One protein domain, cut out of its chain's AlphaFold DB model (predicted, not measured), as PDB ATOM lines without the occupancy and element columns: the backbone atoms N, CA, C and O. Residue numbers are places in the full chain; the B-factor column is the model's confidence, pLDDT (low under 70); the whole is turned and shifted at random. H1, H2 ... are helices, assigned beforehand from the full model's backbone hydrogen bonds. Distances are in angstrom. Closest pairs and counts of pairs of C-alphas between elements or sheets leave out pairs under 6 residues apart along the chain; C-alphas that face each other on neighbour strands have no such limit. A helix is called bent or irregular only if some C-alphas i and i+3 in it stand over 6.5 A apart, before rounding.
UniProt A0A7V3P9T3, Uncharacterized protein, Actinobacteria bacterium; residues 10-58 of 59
ATOM      1  N   HIS A  10     157.694 220.947 201.007       94.38
ATOM      2  CA  HIS A  10     158.728 220.500 201.933       94.38
ATOM      3  C   HIS A  10     159.125 219.015 201.767       94.38
ATOM      4  O   HIS A  10     160.325 218.736 201.734       94.38
ATOM      5  N   PRO A  11     158.211 218.021 201.764       93.25
ATOM      6  CA  PRO A  11     158.590 216.632 201.502       93.25
ATOM      7  C   PRO A  11     159.170 216.447 200.093       93.25
ATOM      8  O   PRO A  11     160.151 215.727 199.954       93.25
ATOM      9  N   ILE A  12     158.644 217.143 199.080       95.31
ATOM     10  CA  ILE A  12     159.158 217.076 197.701       95.31
ATOM     11  C   ILE A  12     160.625 217.519 197.658       95.31
ATOM     12  O   ILE A  12     161.486 216.784 197.185       95.31
ATOM     13  N   GLU A  13     160.930 218.688 198.220       95.56
ATOM     14  CA  GLU A  13     162.291 219.221 198.254       95.56
ATOM     15  C   GLU A  13     163.232 218.340 199.082       95.56
ATOM     16  O   GLU A  13     164.402 218.163 198.746       95.56
ATOM     17  N   HIS A  14     162.725 217.725 200.155       94.50
ATOM     18  CA  HIS A  14     163.495 216.737 200.900       94.50
ATOM     19  C   HIS A  14     163.904 215.552 200.014       94.50
ATOM     20  O   HIS A  14     165.086 215.212 199.994       94.50
ATOM     21  N   HIS A  15     162.966 214.968 199.261       95.50
ATOM     22  CA  HIS A  15     163.246 213.859 198.346       95.50
ATOM     23  C   HIS A  15     164.185 214.264 197.203       95.50
ATOM     24  O   HIS A  15     165.136 213.539 196.914       95.50
ATOM     25  N   ARG A  16     163.997 215.452 196.613       95.12
ATOM     26  CA  ARG A  16     164.883 215.977 195.560       95.12
ATOM     27  C   ARG A  16     166.315 216.154 196.047       95.12
ATOM     28  O   ARG A  16     167.236 215.677 195.393       95.12
ATOM     29  N   ARG A  17     166.511 216.763 197.218       96.00
ATOM     30  CA  ARG A  17     167.847 216.980 197.791       96.00
ATOM     31  C   ARG A  17     168.597 215.679 198.068       96.00
ATOM     32  O   ARG A  17     169.811 215.631 197.908       96.00
ATOM     33  N   VAL A  18     167.916 214.633 198.527       95.12
ATOM     34  CA  VAL A  18     168.599 213.352 198.776       95.12
ATOM     35  C   VAL A  18     168.829 212.571 197.475       95.12
ATOM     36  O   VAL A  18     169.833 211.873 197.361       95.12
ATOM     37  N   ALA A  19     167.968 212.742 196.466       94.81
ATOM     38  CA  ALA A  19     168.157 212.170 195.133       94.81
ATOM     39  C   ALA A  19     169.351 212.796 194.391       94.81
ATOM     40  O   ALA A  19     170.135 212.069 193.785       94.81
ATOM     41  N   THR A  20     169.568 214.116 194.497       95.69
ATOM     42  CA  THR A  20     170.769 214.767 193.927       95.69
ATOM     43  C   THR A  20     172.070 214.284 194.571       95.69
ATOM     44  O   THR A  20     173.126 214.381 193.954       95.69
ATOM     45  N   GLY A  21     171.998 213.703 195.773       95.50
ATOM     46  CA  GLY A  21     173.108 213.010 196.432       95.50
ATOM     47  C   GLY A  21     173.421 211.612 195.880       95.50
ATOM     48  O   GLY A  21     174.330 210.964 196.390       95.50
ATOM     49  N   GLY A  22     172.689 211.131 194.868       95.75
ATOM     50  CA  GLY A  22     172.921 209.833 194.225       95.75
ATOM     51  C   GLY A  22     172.078 208.677 194.774       95.75
ATOM     52  O   GLY A  22     172.357 207.521 194.458       95.75
ATOM     53  N   LEU A  23     171.047 208.951 195.587       96.06
ATOM     54  CA  LEU A  23     170.106 207.910 196.005       96.06
ATOM     55  C   LEU A  23     169.241 207.454 194.827       96.06
ATOM     56  O   LEU A  23     168.521 208.247 194.226       96.06
ATOM     57  N   ALA A  24     169.258 206.150 194.555       95.12
ATOM     58  CA  ALA A  24     168.458 205.542 193.492       95.12
ATOM     59  C   ALA A  24     166.957 205.442 193.824       95.12
ATOM     60  O   ALA A  24     166.134 205.332 192.918       95.12
ATOM     61  N   LEU A  25     166.592 205.448 195.110       95.06
ATOM     62  CA  LEU A  25     165.212 205.300 195.568       95.06
ATOM     63  C   LEU A  25     164.991 206.055 196.876       95.06
ATOM     64  O   LEU A  25     165.805 205.987 197.797       95.06
ATOM     65  N   THR A  26     163.836 206.703 196.982       94.62
ATOM     66  CA  THR A  26     163.325 207.253 198.237       94.62
ATOM     67  C   THR A  26     161.863 206.872 198.405       94.62
ATOM     68  O   THR A  26     161.131 206.818 197.419       94.62
ATOM     69  N   THR A  27     161.421 206.654 199.638       94.12
ATOM     70  CA  THR A  27     160.019 206.364 199.949       94.12
ATOM     71  C   THR A  27     159.374 207.547 200.653       94.12
ATOM     72  O   THR A  27     159.980 208.169 201.527       94.12
ATOM     73  N   VAL A  28     158.127 207.852 200.299       93.12
ATOM     74  CA  VAL A  28     157.316 208.788 201.084       93.12
ATOM     75  C   VAL A  28     157.039 208.155 202.450       93.12
ATOM     76  O   VAL A  28     156.883 206.938 202.568       93.12
ATOM     77  N   SER A  29     157.002 208.982 203.494       91.38
ATOM     78  CA  SER A  29     156.638 208.541 204.842       91.38
ATOM     79  C   SER A  29     155.216 207.966 204.901       91.38
ATOM     80  O   SER A  29     154.433 208.096 203.960       91.38
ATOM     81  N   TYR A  30     154.875 207.347 206.032       90.44
ATOM     82  CA  TYR A  30     153.556 206.757 206.250       90.44
ATOM     83  C   TYR A  30     152.421 207.740 205.926       90.44
ATOM     84  O   TYR A  30     152.501 208.934 206.231       90.44
ATOM     85  N   CYS A  31     151.389 207.220 205.264       93.75
ATOM     86  CA  CYS A  31     150.215 207.970 204.852       93.75
ATOM     87  C   CYS A  31     148.979 207.265 205.398       93.75
ATOM     88  O   CYS A  31     148.747 206.095 205.091       93.75
ATOM     89  N   SER A  32     148.167 207.982 206.167       95.94
ATOM     90  CA  SER A  32     146.918 207.427 206.672       95.94
ATOM     91  C   SER A  32     145.852 207.346 205.574       95.94
ATOM     92  O   SER A  32     145.928 208.050 204.564       95.94
ATOM     93  N   LEU A  33     144.825 206.518 205.797       94.50
ATOM     94  CA  LEU A  33     143.597 206.439 204.992       94.50
ATOM     95  C   LEU A  33     142.405 207.148 205.646       94.50
ATOM     96  O   LEU A  33     141.369 207.315 205.004       94.50
ATOM     97  N   SER A  34     142.543 207.627 206.889       93.62
ATOM     98  CA  SER A  34     141.552 208.489 207.545       93.62
ATOM     99  C   SER A  34     142.218 209.662 208.274       93.62
ATOM    100  O   SER A  34     143.388 209.608 208.647       93.62
ATOM    101  N   ARG A  35     141.471 210.748 208.509       92.75
ATOM    102  CA  ARG A  35     141.969 211.908 209.269       92.75
ATOM    103  C   ARG A  35     142.434 211.527 210.675       92.75
ATOM    104  O   ARG A  35     143.448 212.056 211.136       92.75
ATOM    105  N   GLU A  36     141.663 210.658 211.323       93.44
ATOM    106  CA  GLU A  36     141.847 210.219 212.708       93.44
ATOM    107  C   GLU A  36     142.870 209.081 212.828       93.44
ATOM    108  O   GLU A  36     143.462 208.893 213.881       93.44
ATOM    109  N   GLY A  37     143.142 208.353 211.741       93.12
ATOM    110  CA  GLY A  37     144.150 207.292 211.702       93.12
ATOM    111  C   GLY A  37     145.583 207.797 211.534       93.12
ATOM    112  O   GLY A  37     146.447 207.013 211.150       93.12
ATOM    113  N   ARG A  38     145.834 209.096 211.714       94.12
ATOM    114  CA  ARG A  38     147.176 209.679 211.629       94.12
ATOM    115  C   ARG A  38     147.882 209.533 212.969       94.12
ATOM    116  O   ARG A  38     147.335 209.920 213.998       94.12
ATOM    117  N   ALA A  39     149.119 209.057 212.945       92.56
ATOM    118  CA  ALA A  39     149.974 208.996 214.124       92.56
ATOM    119  C   ALA A  39     150.372 210.401 214.602       92.56
ATOM    120  O   ALA A  39     150.530 210.632 215.799       92.56
ATOM    121  N   VAL A  40     150.515 211.358 213.673       92.25
ATOM    122  CA  VAL A  40     150.831 212.758 213.989       92.25
ATOM    123  C   VAL A  40     149.984 213.741 213.179       92.25
ATOM    124  O   VAL A  40     149.632 213.506 212.026       92.25
ATOM    125  N   ALA A  41     149.694 214.913 213.752       90.75
ATOM    126  CA  ALA A  41     148.808 215.911 213.137       90.75
ATOM    127  C   ALA A  41     149.270 216.420 211.750       90.75
ATOM    128  O   ALA A  41     148.450 216.880 210.947       90.75
ATOM    129  N   HIS A  42     150.574 216.342 211.471       91.44
ATOM    130  CA  HIS A  42     151.216 216.773 210.224       91.44
ATOM    131  C   HIS A  42     151.554 215.609 209.276       91.44
ATOM    132  O   HIS A  42     152.371 215.773 208.367       91.44
ATOM    133  N   GLU A  43     150.964 214.438 209.508       94.56
ATOM    134  CA  GLU A  43     151.027 213.293 208.605       94.56
ATOM    135  C   GLU A  43     150.079 213.490 207.416       94.56
ATOM    136  O   GLU A  43     149.003 214.091 207.550       94.56
ATOM    137  N   LEU A  44     150.481 212.976 206.251       95.00
ATOM    138  CA  LEU A  44     149.650 212.951 205.053       95.00
ATOM    139  C   LEU A  44     148.468 211.990 205.252       95.00
ATOM    140  O   LEU A  44     148.617 210.920 205.834       95.00
ATOM    141  N   TRP A  45     147.297 212.361 204.741       95.06
ATOM    142  CA  TRP A  45     146.126 211.490 204.721       95.06
ATOM    143  C   TRP A  45     145.536 211.448 203.309       95.06
ATOM    144  O   TRP A  45     145.172 212.488 202.753       95.06
ATOM    145  N   ILE A  46     145.453 210.241 202.749       95.06
ATOM    146  CA  ILE A  46     144.985 209.966 201.392       95.06
ATOM    147  C   ILE A  46     143.465 210.092 201.300       95.06
ATOM    148  O   ILE A  46     142.723 209.433 202.026       95.06
ATOM    149  N   ARG A  47     143.016 210.928 200.364       95.25
ATOM    150  CA  ARG A  47     141.605 211.174 200.050       95.25
ATOM    151  C   ARG A  47     141.456 211.661 198.602       95.25
ATOM    152  O   ARG A  47     142.437 212.180 198.056       95.25
ATOM    153  N   PRO A  48     140.273 211.522 197.980       95.06
ATOM    154  CA  PRO A  48     140.072 211.866 196.571       95.06
ATOM    155  C   PRO A  48     140.522 213.287 196.207       95.06
ATOM    156  O   PRO A  48     141.103 213.500 195.147       95.06
ATOM    157  N   GLU A  49     140.342 214.250 197.112       94.94
ATOM    158  CA  GLU A  49     140.596 215.672 196.855       94.94
ATOM    159  C   GLU A  49     142.083 216.014 196.693       94.94
ATOM    160  O   GLU A  49     142.399 217.114 196.248       94.94
ATOM    161  N   ILE A  50     143.003 215.117 197.072       94.25
ATOM    162  CA  ILE A  50     144.451 215.353 196.956       94.25
ATOM    163  C   ILE A  50     145.128 214.483 195.901       94.25
ATOM    164  O   ILE A  50     146.342 214.567 195.756       94.25
ATOM    165  N   VAL A  51     144.391 213.642 195.168       93.19
ATOM    166  CA  VAL A  51     144.992 212.689 194.216       93.19
ATOM    167  C   VAL A  51     145.841 213.401 193.162       93.19
ATOM    168  O   VAL A  51     146.959 212.971 192.890       93.19
ATOM    169  N   CYS A  52     145.359 214.524 192.625       93.81
ATOM    170  CA  CYS A  52     146.137 215.334 191.687       93.81
ATOM    171  C   CYS A  52     147.440 215.850 192.317       93.81
ATOM    172  O   CYS A  52     148.490 215.815 191.678       93.81
ATOM    173  N   ASP A  53     147.396 216.266 193.584       94.25
ATOM    174  CA  ASP A  53     148.577 216.744 194.300       94.25
ATOM    175  C   ASP A  53     149.570 215.619 194.618       94.25
ATOM    176  O   ASP A  53     150.775 215.866 194.646       94.25
ATOM    177  N   LEU A  54     149.107 214.379 194.831       93.81
ATOM    178  CA  LEU A  54     149.985 213.225 195.070       93.81
ATOM    179  C   LEU A  54     150.940 212.981 193.898       93.81
ATOM    180  O   LEU A  54     152.085 212.599 194.127       93.81
ATOM    181  N   GLY A  55     150.517 213.274 192.662       93.31
ATOM    182  CA  GLY A  55     151.379 213.175 191.481       93.31
ATOM    183  C   GLY A  55     152.625 214.068 191.550       93.31
ATOM    184  O   GLY A  55     153.634 213.766 190.921       93.31
ATOM    185  N   ARG A  56     152.604 215.128 192.369       94.62
ATOM    186  CA  ARG A  56     153.755 216.022 192.582       94.62
ATOM    187  C   ARG A  56     154.874 215.385 193.411       94.62
ATOM    188  O   ARG A  56     155.967 215.932 193.460       94.62
ATOM    189  N   LEU A  57     154.610 214.269 194.098       92.88
ATOM    190  CA  LEU A  57     155.623 213.524 194.859       92.88
ATOM    191  C   LEU A  57     156.458 212.592 193.972       92.88
ATOM    192  O   LEU A  57     157.486 212.094 194.420       92.88
ATOM    193  N   THR A  58     156.012 212.340 192.740       88.50
ATOM    194  CA  THR A  58     156.649 211.402 191.806       88.50
ATOM    195  C   THR A  58     157.349 212.084 190.629       88.50
ATOM    196  O   THR A  58     157.954 211.382 189.822       88.50
TER     197      THR A  58
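What this domain is: This is residues 10 to 58 of the 59 residues of an uncharacterized protein of Actinobacteria bacterium (UniProt A0A7V3P9T3). Two short helices, H1 and H2, lie one behind the other along the longest axis, with the end of H2 near the start of H1. A long unnamed link, residues 21 to 47, folds back from H1 along that axis and makes a wide loop before H2, whose residues 48 to 53 stick out. The printed part has 49 residues, H1 then H2 and no named strand; it is all helix by class, with 21 residues in named elements, under half. It is loose, with a radius of gyration of the C-alphas of 12.3 A, and spans 36 by 23 by 16 A.

How they stand to each other: Look first at H1, residues 10 to 20, where every O i to N i+4 pair is within hydrogen-bond range. In H2, residues 48 to 57, 1 of 6 such pairs is, beside 6 of 7 O i to N i+3 pairs. H2 is irregular: C-alphas 49 and 52 are 7.6 A apart. The helices only just touch, with 3 pairs of C-alphas within 8 A, the closest those of Ile 12 and Leu 57 at 5.8 A. They run the same way at a shallow tilt of 27 degrees. In the link, residues 31 to 32 pair with residues 44 to 45, parallel.

Where its parts are: Find C-alpha 10 at (158.728, 220.500, 201.933); from there H1 runs 15.6 A to C-alpha 20. H2 runs 15.7 A, from C-alpha 48 to C-alpha 57 at (155.623, 213.524, 194.859).

The domain as a whole: The C-alphas farthest apart, of Gly 22 and Glu 36, are 36.2 A apart. The link from H1 to H2 is long, the printed part has no cut, and no printed residue is under 70 in pLDDT.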